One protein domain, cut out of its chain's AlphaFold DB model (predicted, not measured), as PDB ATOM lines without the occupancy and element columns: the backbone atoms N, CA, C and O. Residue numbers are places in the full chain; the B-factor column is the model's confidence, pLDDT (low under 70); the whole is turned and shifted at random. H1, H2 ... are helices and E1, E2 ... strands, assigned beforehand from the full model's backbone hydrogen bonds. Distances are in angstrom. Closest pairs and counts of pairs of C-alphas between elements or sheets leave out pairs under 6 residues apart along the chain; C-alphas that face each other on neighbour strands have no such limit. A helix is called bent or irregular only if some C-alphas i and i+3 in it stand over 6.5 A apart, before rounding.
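AT A GLANCE: This is residues 4 to 86 of the 92 residues of the protein "N-acetylglucosamine-6-phosphate deacetylase" of Pseudomonas sp. FW305-130 (UniProt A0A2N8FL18). Helix H2 packs along a small sheet of two parallel strands, E1 and E2, and H1 slants away from the last part of H2; residues 70 to 86, with no named element, loop out at the opposite end. The printed part has 83 residues, with H1, E1, H2 and E2 in that order; the class is mostly helix, with under half of the residues in named elements. It is compact, with a radius of gyration of the C-alphas of 13.0 A and spans of 36 by 25 by 19 A.

IN THESE COORDINATES: H1, residues 15 to 28, measures 20.9 A and begins at C-alpha (174.674, 180.327, 165.342); it is only just irregular, C-alphas 24 and 27 being 6.8 A apart. E1 is residues 36 to 38, H2 residues 42 to 57, 22.6 A, and E2 residues 67 to 69, ending at C-alpha (159.644, 179.693, 176.755).

HOW THE PARTS SIT: H1, with residues 15 to 19 alone, touches H2; the closest C-alphas, Val 15 and Ala 55, are 5.1 A apart, at a steep tilt of 65 degrees. E1 and E2 are parallel, with N 37 and O 67 within hydrogen-bond range at 2.9 A. E1, H2 and E2 form a strand-helix-strand unit, two parallel neighbour strands with a helix between, its crossover right-handed. Every O i to N i+4 pair is within range in H2, 8 of 10 in H1.

THE WHOLE: The farthest C-alphas, Ala 58 and Ala 76, are 39.2 A apart. The printed part has no cut, no link is long, and no printed residue is under 70 in pLDDT.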
ATOM      1  N   GLY A   4     171.284 170.112 173.234       97.31
ATOM      2  CA  GLY A   4     171.645 168.833 172.621       97.31
ATOM      3  C   GLY A   4     173.146 168.749 172.348       97.31
ATOM      4  O   GLY A   4     173.798 169.767 172.154       97.31
ATOM      5  N   GLY A   5     173.715 167.540 172.359       95.75
ATOM      6  CA  GLY A   5     175.146 167.352 172.070       95.75
ATOM      7  C   GLY A   5     176.092 168.001 173.087       95.75
ATOM      8  O   GLY A   5     177.205 168.362 172.729       95.75
ATOM      9  N   GLY A   6     175.646 168.175 174.336       96.06
ATOM     10  CA  GLY A   6     176.410 168.860 175.387       96.06
ATOM     11  C   GLY A   6     176.286 170.388 175.375       96.06
ATOM     12  O   GLY A   6     176.887 171.033 176.224       96.06
ATOM     13  N   MET A   7     175.499 170.955 174.456       95.75
ATOM     14  CA  MET A   7     175.258 172.396 174.339       95.75
ATOM     15  C   MET A   7     173.873 172.762 174.879       95.75
ATOM     16  O   MET A   7     172.901 172.040 174.631       95.75
ATOM     17  N   LEU A   8     173.780 173.895 175.575       96.62
ATOM     18  CA  LEU A   8     172.532 174.517 176.020       96.62
ATOM     19  C   LEU A   8     172.389 175.882 175.351       96.62
ATOM     20  O   LEU A   8     173.312 176.690 175.380       96.62
ATOM     21  N   PHE A   9     171.223 176.156 174.772       97.50
ATOM     22  CA  PHE A   9     170.994 177.406 174.049       97.50
ATOM     23  C   PHE A   9     170.938 178.634 174.969       97.50
ATOM     24  O   PHE A   9     171.262 179.729 174.532       97.50
ATOM     25  N   ASN A  10     170.574 178.458 176.247       94.50
ATOM     26  CA  ASN A  10     170.655 179.526 177.253       94.50
ATOM     27  C   ASN A  10     172.090 179.998 177.507       94.50
ATOM     28  O   ASN A  10     172.298 181.185 177.734       94.50
ATOM     29  N   ASP A  11     173.057 179.081 177.463       93.88
ATOM     30  CA  ASP A  11     174.461 179.400 177.727       93.88
ATOM     31  C   ASP A  11     175.165 179.902 176.459       93.88
ATOM     32  O   ASP A  11     176.028 180.771 176.530       93.88
ATOM     33  N   GLU A  12     174.764 179.373 175.298       94.38
ATOM     34  CA  GLU A  12     175.391 179.640 174.003       94.38
ATOM     35  C   GLU A  12     174.336 180.058 172.949       94.38
ATOM     36  O   GLU A  12     174.033 179.288 172.025       94.38
ATOM     37  N   PRO A  13     173.735 181.263 173.067       97.12
ATOM     38  CA  PRO A  13     172.742 181.775 172.123       97.12
ATOM     39  C   PRO A  13     173.419 182.287 170.843       97.12
ATOM     40  O   PRO A  13     173.370 183.471 170.517       97.12
ATOM     41  N   THR A  14     174.099 181.394 170.126       98.44
ATOM     42  CA  THR A  14     174.888 181.699 168.925       98.44
ATOM     43  C   THR A  14     174.515 180.777 167.766       98.44
ATOM     44  O   THR A  14     173.884 179.733 167.948       98.44
ATOM     45  N   VAL A  15     174.904 181.153 166.542       98.56
ATOM     46  CA  VAL A  15     174.674 180.327 165.342       98.56
ATOM     47  C   VAL A  15     175.344 178.956 165.480       98.56
ATOM     48  O   VAL A  15     174.724 177.939 165.166       98.56
ATOM     49  N   ASP A  16     176.568 178.917 166.011       98.31
ATOM     50  CA  ASP A  16     177.305 177.674 166.270       98.31
ATOM     51  C   ASP A  16     176.616 176.834 167.355       98.31
ATOM     52  O   ASP A  16     176.468 175.617 167.197       98.31
ATOM     53  N   GLY A  17     176.102 177.500 168.398       98.25
ATOM     54  CA  GLY A  17     175.156 176.966 169.379       98.25
ATOM     55  C   GLY A  17     174.037 176.148 168.739       98.25
ATOM     56  O   GLY A  17     173.882 174.941 168.960       98.25
ATOM     57  N   ILE A  18     173.271 176.823 167.885       98.62
ATOM     58  CA  ILE A  18     172.109 176.270 167.188       98.62
ATOM     59  C   ILE A  18     172.516 175.123 166.252       98.62
ATOM     60  O   ILE A  18     171.863 174.072 166.239       98.62
ATOM     61  N   ALA A  19     173.595 175.295 165.486       98.44
ATOM     62  CA  ALA A  19     174.082 174.290 164.547       98.44
ATOM     63  C   ALA A  19     174.511 172.998 165.261       98.44
ATOM     64  O   ALA A  19     174.145 171.905 164.818       98.44
ATOM     65  N   ALA A  20     175.217 173.110 166.390       98.44
ATOM     66  CA  ALA A  20     175.624 171.961 167.194       98.44
ATOM     67  C   ALA A  20     174.415 171.207 167.769       98.44
ATOM     68  O   ALA A  20     174.347 169.977 167.671       98.44
ATOM     69  N   ILE A  21     173.420 171.932 168.295       98.62
ATOM     70  CA  ILE A  21     172.172 171.339 168.798       98.62
ATOM     71  C   ILE A  21     171.443 170.590 167.672       98.62
ATOM     72  O   ILE A  21     171.039 169.437 167.863       98.62
ATOM     73  N   GLY A  22     171.294 171.205 166.497       98.31
ATOM     74  CA  GLY A  22     170.650 170.583 165.338       98.31
ATOM     75  C   GLY A  22     171.382 169.324 164.867       98.31
ATOM     76  O   GLY A  22     170.760 168.271 164.685       98.31
ATOM     77  N   ALA A  23     172.710 169.399 164.747       98.38
ATOM     78  CA  ALA A  23     173.557 168.270 164.370       98.38
ATOM     79  C   ALA A  23     173.446 167.105 165.363       98.38
ATOM     80  O   ALA A  23     173.407 165.952 164.940       98.38
ATOM     81  N   ALA A  24     173.325 167.388 166.662       98.44
ATOM     82  CA  ALA A  24     173.169 166.359 167.685       98.44
ATOM     83  C   ALA A  24     171.825 165.613 167.596       98.44
ATOM     84  O   ALA A  24     171.775 164.411 167.850       98.44
ATOM     85  N   HIS A  25     170.737 166.290 167.216       98.44
ATOM     86  CA  HIS A  25     169.411 165.663 167.104       98.44
ATOM     87  C   HIS A  25     169.165 164.988 165.752       98.44
ATOM     88  O   HIS A  25     168.316 164.095 165.647       98.44
ATOM     89  N   ARG A  26     169.889 165.400 164.704       98.19
ATOM     90  CA  ARG A  26     169.689 164.910 163.337       98.19
ATOM     91  C   ARG A  26     169.810 163.381 163.198       98.19
ATOM     92  O   ARG A  26     168.925 162.809 162.556       98.19
ATOM     93  N   PRO A  27     170.803 162.692 163.802       98.38
ATOM     94  CA  PRO A  27     170.904 161.229 163.757       98.38
ATOM     95  C   PRO A  27     169.694 160.498 164.353       98.38
ATOM     96  O   PRO A  27     169.452 159.345 164.010       98.38
ATOM     97  N   TYR A  28     168.921 161.169 165.208       97.94
ATOM     98  CA  TYR A  28     167.741 160.618 165.878       97.94
ATOM     99  C   TYR A  28     166.420 161.012 165.195       97.94
ATOM    100  O   TYR A  28     165.349 160.830 165.766       97.94
ATOM    101  N   GLY A  29     166.478 161.549 163.971       98.06
ATOM    102  CA  GLY A  29     165.300 161.789 163.132       98.06
ATOM    103  C   GLY A  29     164.687 163.186 163.237       98.06
ATOM    104  O   GLY A  29     163.668 163.443 162.599       98.06
ATOM    105  N   THR A  30     165.299 164.117 163.975       98.38
ATOM    106  CA  THR A  30     164.826 165.512 163.996       98.38
ATOM    107  C   THR A  30     165.156 166.197 162.669       98.38
ATOM    108  O   THR A  30     166.319 166.302 162.273       98.38
ATOM    109  N   THR A  31     164.123 166.649 161.957       97.88
ATOM    110  CA  THR A  31     164.254 167.296 160.639       97.88
ATOM    111  C   THR A  31     163.986 168.792 160.657       97.88
ATOM    112  O   THR A  31     164.544 169.500 159.823       97.88
ATOM    113  N   ALA A  32     163.189 169.258 161.614       98.50
ATOM    114  CA  ALA A  32     162.955 170.659 161.909       98.50
ATOM    115  C   ALA A  32     162.908 170.853 163.428       98.50
ATOM    116  O   ALA A  32     162.416 169.982 164.150       98.50
ATOM    117  N   PHE A  33     163.420 171.975 163.917       98.75
ATOM    118  CA  PHE A  33     163.403 172.321 165.327       98.75
ATOM    119  C   PHE A  33     163.411 173.835 165.531       98.75
ATOM    120  O   PHE A  33     163.837 174.615 164.680       98.75
ATOM    121  N   LEU A  34     162.937 174.220 166.710       98.69
ATOM    122  CA  LEU A  34     163.044 175.565 167.250       98.69
ATOM    123  C   LEU A  34     164.053 175.488 168.408       98.69
ATOM    124  O   LEU A  34     163.730 174.816 169.404       98.69
ATOM    125  N   PRO A  35     165.269 176.067 168.315       98.38
ATOM    126  CA  PRO A  35     166.079 176.321 169.503       98.38
ATOM    127  C   PRO A  35     165.213 177.040 170.542       98.38
ATOM    128  O   PRO A  35     164.474 177.976 170.229       98.38
ATOM    129  N   THR A  36     165.191 176.498 171.754       98.44
ATOM    130  CA  THR A  36     164.277 176.934 172.811       98.44
ATOM    131  C   THR A  36     165.061 177.654 173.887       98.44
ATOM    132  O   THR A  36     165.922 177.036 174.504       98.44
ATOM    133  N   LEU A  37     164.767 178.927 174.124       98.12
ATOM    134  CA  LEU A  37     165.337 179.692 175.227       98.12
ATOM    135  C   LEU A  37     164.316 179.723 176.371       98.12
ATOM    136  O   LEU A  37     163.222 180.258 176.187       98.12
ATOM    137  N   ILE A  38     164.651 179.147 177.530       97.06
ATOM    138  CA  ILE A  38     163.811 179.286 178.733       97.06
ATOM    139  C   ILE A  38     163.996 180.670 179.366       97.06
ATOM    140  O   ILE A  38     164.968 181.352 179.049       97.06
ATOM    141  N   SER A  39     163.091 181.062 180.273       96.69
ATOM    142  CA  SER A  39     163.107 182.348 180.997       96.69
ATOM    143  C   SER A  39     164.514 182.873 181.315       96.69
ATOM    144  O   SER A  39     165.214 182.317 182.160       96.69
ATOM    145  N   ASP A  40     164.872 183.994 180.690       95.88
ATOM    146  CA  ASP A  40     166.131 184.706 180.890       95.88
ATOM    147  C   ASP A  40     165.905 186.228 180.790       95.88
ATOM    148  O   ASP A  40     164.777 186.705 180.653       95.88
ATOM    149  N   SER A  41     166.977 187.007 180.891       95.06
ATOM    150  CA  SER A  41     166.972 188.455 180.708       95.06
ATOM    151  C   SER A  41     166.600 188.870 179.279       95.06
ATOM    152  O   SER A  41     166.879 188.164 178.310       95.06
ATOM    153  N   ALA A  42     166.045 190.078 179.134       94.56
ATOM    154  CA  ALA A  42     165.714 190.658 177.830       94.56
ATOM    155  C   ALA A  42     166.921 190.720 176.874       94.56
ATOM    156  O   ALA A  42     166.763 190.520 175.673       94.56
ATOM    157  N   THR A  43     168.128 190.937 177.405       96.38
ATOM    158  CA  THR A  43     169.371 190.925 176.622       96.38
ATOM    159  C   THR A  43     169.622 189.563 175.977       96.38
ATOM    160  O   THR A  43     169.870 189.501 174.777       96.38
ATOM    161  N   VAL A  44     169.511 188.473 176.744       97.12
ATOM    162  CA  VAL A  44     169.722 187.106 176.232       97.12
ATOM    163  C   VAL A  44     168.613 186.714 175.253       97.12
ATOM    164  O   VAL A  44     168.886 186.088 174.233       97.12
ATOM    165  N   ILE A  45     167.371 187.148 175.500       97.50
ATOM    166  CA  ILE A  45     166.267 186.972 174.542       97.50
ATOM    167  C   ILE A  45     166.590 187.664 173.211       97.50
ATOM    168  O   ILE A  45     166.421 187.054 172.157       97.50
ATOM    169  N   GLY A  46     167.097 188.900 173.248       98.06
ATOM    170  CA  GLY A  46     167.550 189.620 172.055       98.06
ATOM    171  C   GLY A  46     168.643 188.864 171.294       98.06
ATOM    172  O   GLY A  46     168.515 188.650 170.092       98.06
ATOM    173  N   GLN A  47     169.661 188.371 172.003       98.38
ATOM    174  CA  GLN A  47     170.739 187.569 171.411       98.38
ATOM    175  C   GLN A  47     170.216 186.284 170.760       98.38
ATOM    176  O   GLN A  47     170.618 185.945 169.650       98.38
ATOM    177  N   ALA A  48     169.287 185.583 171.414       98.50
ATOM    178  CA  ALA A  48     168.694 184.366 170.873       98.50
ATOM    179  C   ALA A  48     167.880 184.625 169.595       98.50
ATOM    180  O   ALA A  48     167.912 183.799 168.675       98.50
ATOM    181  N   LEU A  49     167.171 185.758 169.526       98.62
ATOM    182  CA  LEU A  49     166.451 186.194 168.327       98.62
ATOM    183  C   LEU A  49     167.433 186.471 167.182       98.62
ATOM    184  O   LEU A  49     167.318 185.854 166.125       98.62
ATOM    185  N   GLU A  50     168.450 187.303 167.426       98.75
ATOM    186  CA  GLU A  50     169.481 187.642 166.435       98.75
ATOM    187  C   GLU A  50     170.238 186.402 165.935       98.75
ATOM    188  O   GLU A  50     170.429 186.225 164.730       98.75
ATOM    189  N   ALA A  51     170.635 185.507 166.842       98.69
ATOM    190  CA  ALA A  51     171.324 184.270 166.493       98.69
ATOM    191  C   ALA A  51     170.443 183.331 165.666       98.69
ATOM    192  O   ALA A  51     170.938 182.669 164.753       98.69
ATOM    193  N   THR A  52     169.143 183.279 165.959       98.81
ATOM    194  CA  THR A  52     168.213 182.452 165.187       98.81
ATOM    195  C   THR A  52     167.992 183.020 163.789       98.81
ATOM    196  O   THR A  52     168.060 182.259 162.821       98.81
ATOM    197  N   ASP A  53     167.809 184.336 163.657       98.81
ATOM    198  CA  ASP A  53     167.709 185.004 162.354       98.81
ATOM    199  C   ASP A  53     168.973 184.768 161.518       98.81
ATOM    200  O   ASP A  53     168.896 184.375 160.349       98.81
ATOM    201  N   ALA A  54     170.149 184.918 162.134       98.81
ATOM    202  CA  ALA A  54     171.429 184.651 161.489       98.81
ATOM    203  C   ALA A  54     171.588 183.175 161.086       98.81
ATOM    204  O   ALA A  54     172.060 182.891 159.985       98.81
ATOM    205  N   ALA A  55     171.160 182.226 161.925       98.75
ATOM    206  CA  ALA A  55     171.209 180.798 161.616       98.75
ATOM    207  C   ALA A  55     170.295 180.431 160.436       98.75
ATOM    208  O   ALA A  55     170.692 179.651 159.565       98.75
ATOM    209  N   ILE A  56     169.098 181.020 160.370       98.75
ATOM    210  CA  ILE A  56     168.178 180.845 159.241       98.75
ATOM    211  C   ILE A  56     168.792 181.435 157.967       98.75
ATOM    212  O   ILE A  56     168.830 180.756 156.939       98.75
ATOM    213  N   ALA A  57     169.331 182.657 158.030       98.69
ATOM    214  CA  ALA A  57     169.982 183.307 156.892       98.69
ATOM    215  C   ALA A  57     171.213 182.528 156.389       98.69
ATOM    216  O   ALA A  57     171.448 182.453 155.183       98.69
ATOM    217  N   ALA A  58     171.967 181.907 157.300       98.56
ATOM    218  CA  ALA A  58     173.103 181.042 156.987       98.56
ATOM    219  C   ALA A  58     172.698 179.636 156.497       98.56
ATOM    220  O   ALA A  58     173.562 178.854 156.098       98.56
ATOM    221  N   GLY A  59     171.404 179.294 156.517       98.50
ATOM    222  CA  GLY A  59     170.905 177.998 156.062       98.50
ATOM    223  C   GLY A  59     171.236 176.835 157.000       98.50
ATOM    224  O   GLY A  59     171.394 175.707 156.527       98.50
ATOM    225  N   VAL A  60     171.351 177.080 158.312       98.69
ATOM    226  CA  VAL A  60     171.591 176.013 159.298       98.69
ATOM    227  C   VAL A  60     170.476 174.954 159.190       98.69
ATOM    228  O   VAL A  60     169.295 175.286 159.326       98.69
ATOM    229  N   PRO A  61     170.805 173.666 158.945       98.56
ATOM    230  CA  PRO A  61     169.795 172.656 158.645       98.56
ATOM    231  C   PRO A  61     168.758 172.467 159.755       98.56
ATOM    232  O   PRO A  61     169.095 172.167 160.899       98.56
ATOM    233  N   GLY A  62     167.478 172.551 159.387       98.19
ATOM    234  CA  GLY A  62     166.352 172.237 160.267       98.19
ATOM    235  C   GLY A  62     165.938 173.351 161.231       98.19
ATOM    236  O   GLY A  62     164.957 173.168 161.943       98.19
ATOM    237  N   VAL A  63     166.614 174.499 161.256       98.56
ATOM    238  CA  VAL A  63     166.184 175.647 162.070       98.56
ATOM    239  C   VAL A  63     165.020 176.342 161.371       98.56
ATOM    240  O   VAL A  63     165.151 176.757 160.223       98.56
ATOM    241  N   VAL A  64     163.876 176.459 162.047       98.31
ATOM    242  CA  VAL A  64     162.651 177.040 161.454       98.31
ATOM    243  C   VAL A  64     162.090 178.236 162.229       98.31
ATOM    244  O   VAL A  64     160.991 178.699 161.942       98.31
ATOM    245  N   GLY A  65     162.833 178.733 163.215       98.44
ATOM    246  CA  GLY A  65     162.440 179.832 164.099       98.44
ATOM    247  C   GLY A  65     162.976 179.619 165.512       98.44
ATOM    248  O   GLY A  65     163.720 178.671 165.753       98.44
ATOM    249  N   VAL A  66     162.572 180.468 166.456       98.50
ATOM    250  CA  VAL A  66     162.935 180.359 167.878       98.50
ATOM    251  C   VAL A  66     161.692 180.077 168.722       98.50
ATOM    252  O   VAL A  66     160.595 180.529 168.396       98.50
ATOM    253  N   HIS A  67     161.854 179.336 169.817       98.62
ATOM    254  CA  HIS A  67     160.826 179.204 170.849       98.62
ATOM    255  C   HIS A  67     161.297 179.914 172.120       98.62
ATOM    256  O   HIS A  67     162.245 179.469 172.763       98.62
ATOM    257  N   ILE A  68     160.640 181.016 172.476       97.81
ATOM    258  CA  ILE A  68     160.888 181.720 173.735       97.81
ATOM    259  C   ILE A  68     159.908 181.174 174.782       97.81
ATOM    260  O   ILE A  68     158.706 181.426 174.716       97.81
ATOM    261  N   GLU A  69     160.421 180.377 175.719       97.12
ATOM    262  CA  GLU A  69     159.644 179.693 176.755       97.12
ATOM    263  C   GLU A  69     159.699 180.506 178.061       97.12
ATOM    264  O   GLU A  69     160.492 180.246 178.967       97.12
ATOM    265  N   GLY A  70     158.878 181.554 178.132       95.31
ATOM    266  CA  GLY A  70     158.904 182.570 179.191       95.31
ATOM    267  C   GLY A  70     159.304 183.942 178.648       95.31
ATOM    268  O   GLY A  70     159.129 184.181 177.461       95.31
ATOM    269  N   PRO A  71     159.780 184.890 179.475       95.31
ATOM    270  CA  PRO A  71     159.810 184.889 180.940       95.31
ATOM    271  C   PRO A  71     158.447 185.155 181.603       95.31
ATOM    272  O   PRO A  71     158.342 185.140 182.829       95.31
ATOM    273  N   VAL A  72     157.393 185.380 180.815       94.94
ATOM    274  CA  VAL A  72     156.031 185.596 181.316       94.94
ATOM    275  C   VAL A  72     155.334 184.254 181.549       94.94
ATOM    276  O   VAL A  72     154.627 183.741 180.683       94.94
ATOM    277  N   ILE A  73     155.526 183.668 182.729       93.88
ATOM    278  CA  ILE A  73     154.883 182.404 183.116       93.88
ATOM    279  C   ILE A  73     154.405 182.426 184.571       93.88
ATOM    280  O   ILE A  73     154.809 183.257 185.382       93.88
ATOM    281  N   ASN A  74     153.520 181.491 184.923       94.75
ATOM    282  CA  ASN A  74     152.998 181.376 186.282       94.75
ATOM    283  C   ASN A  74     154.070 180.817 187.238       94.75
ATOM    284  O   ASN A  74     154.493 179.670 187.091       94.75
ATOM    285  N   VAL A  75     154.436 181.590 188.269       94.31
ATOM    286  CA  VAL A  75     155.414 181.208 189.310       94.31
ATOM    287  C   VAL A  75     155.083 179.866 189.970       94.31
ATOM    288  O   VAL A  75     155.981 179.055 190.199       94.31
ATOM    289  N   ALA A  76     153.803 179.568 190.211       96.56
ATOM    290  CA  ALA A  76     153.381 178.299 190.809       96.56
ATOM    291  C   ALA A  76     153.630 177.085 189.893       96.56
ATOM    292  O   ALA A  76     153.634 175.948 190.360       96.56
ATOM    293  N   ARG A  77     153.844 177.317 188.591       95.62
ATOM    294  CA  ARG A  77     154.143 176.299 187.574       95.62
ATOM    295  C   ARG A  77     155.521 176.507 186.935       95.62
ATOM    296  O   ARG A  77     155.731 176.095 185.802       95.62
ATOM    297  N   LYS A  78     156.467 177.122 187.658       95.12
ATOM    298  CA  LYS A  78     157.783 177.512 187.125       95.12
ATOM    299  C   LYS A  78     158.664 176.364 186.625       95.12
ATOM    300  O   LYS A  78     159.604 176.613 185.882       95.12
ATOM    301  N   GLY A  79     158.432 175.130 187.077       96.31
ATOM    302  CA  GLY A  79     159.325 174.007 186.781       96.31
ATOM    303  C   GLY A  79     160.790 174.339 187.102       96.31
ATOM    304  O   GLY A  79     161.099 174.815 188.202       96.31
ATOM    305  N   ILE A  80     161.678 174.114 186.129       95.44
ATOM    306  CA  ILE A  80     163.117 174.393 186.250       95.44
ATOM    307  C   ILE A  80     163.482 175.871 186.050       95.44
ATOM    308  O   ILE A  80     164.608 176.257 186.339       95.44
ATOM    309  N   HIS A  81     162.550 176.713 185.599       96.44
ATOM    310  CA  HIS A  81     162.860 178.104 185.310       96.44
ATOM    311  C   HIS A  81     163.230 178.866 186.593       96.44
ATOM    312  O   HIS A  81     162.657 178.648 187.678       96.44
ATOM    313  N   ASP A  82     164.175 179.794 186.450       94.75
ATOM    314  CA  ASP A  82     164.556 180.714 187.512       94.75
ATOM    315  C   ASP A  82     163.486 181.801 187.670       94.75
ATOM    316  O   ASP A  82     163.262 182.621 186.780       94.75
ATOM    317  N   ALA A  83     162.827 181.812 188.831       95.00
ATOM    318  CA  ALA A  83     161.778 182.777 189.140       95.00
ATOM    319  C   ALA A  83     162.301 184.222 189.172       95.00
ATOM    320  O   ALA A  83     161.523 185.146 188.951       95.00
ATOM    321  N   ALA A  84     163.605 184.427 189.400       95.19
ATOM    322  CA  ALA A  84     164.217 185.754 189.357       95.19
ATOM    323  C   ALA A  84     164.239 186.357 187.941       95.19
ATOM    324  O   ALA A  84     164.440 187.561 187.791       95.19
ATOM    325  N   ARG A  85     164.024 185.538 186.902       94.94
ATOM    326  CA  ARG A  85     163.938 185.983 185.504       94.94
ATOM    327  C   ARG A  85     162.521 186.325 185.067       94.94
ATOM    328  O   ARG A  85     162.342 186.744 183.931       94.94
ATOM    329  N   PHE A  86     161.514 186.116 185.914       95.12
ATOM    330  CA  PHE A  86     160.127 186.268 185.488       95.12
ATOM    331  C   PHE A  86     159.751 187.736 185.424       95.12
ATOM    332  O   PHE A  86     160.117 188.528 186.290       95.12
TER     333      PHE A  86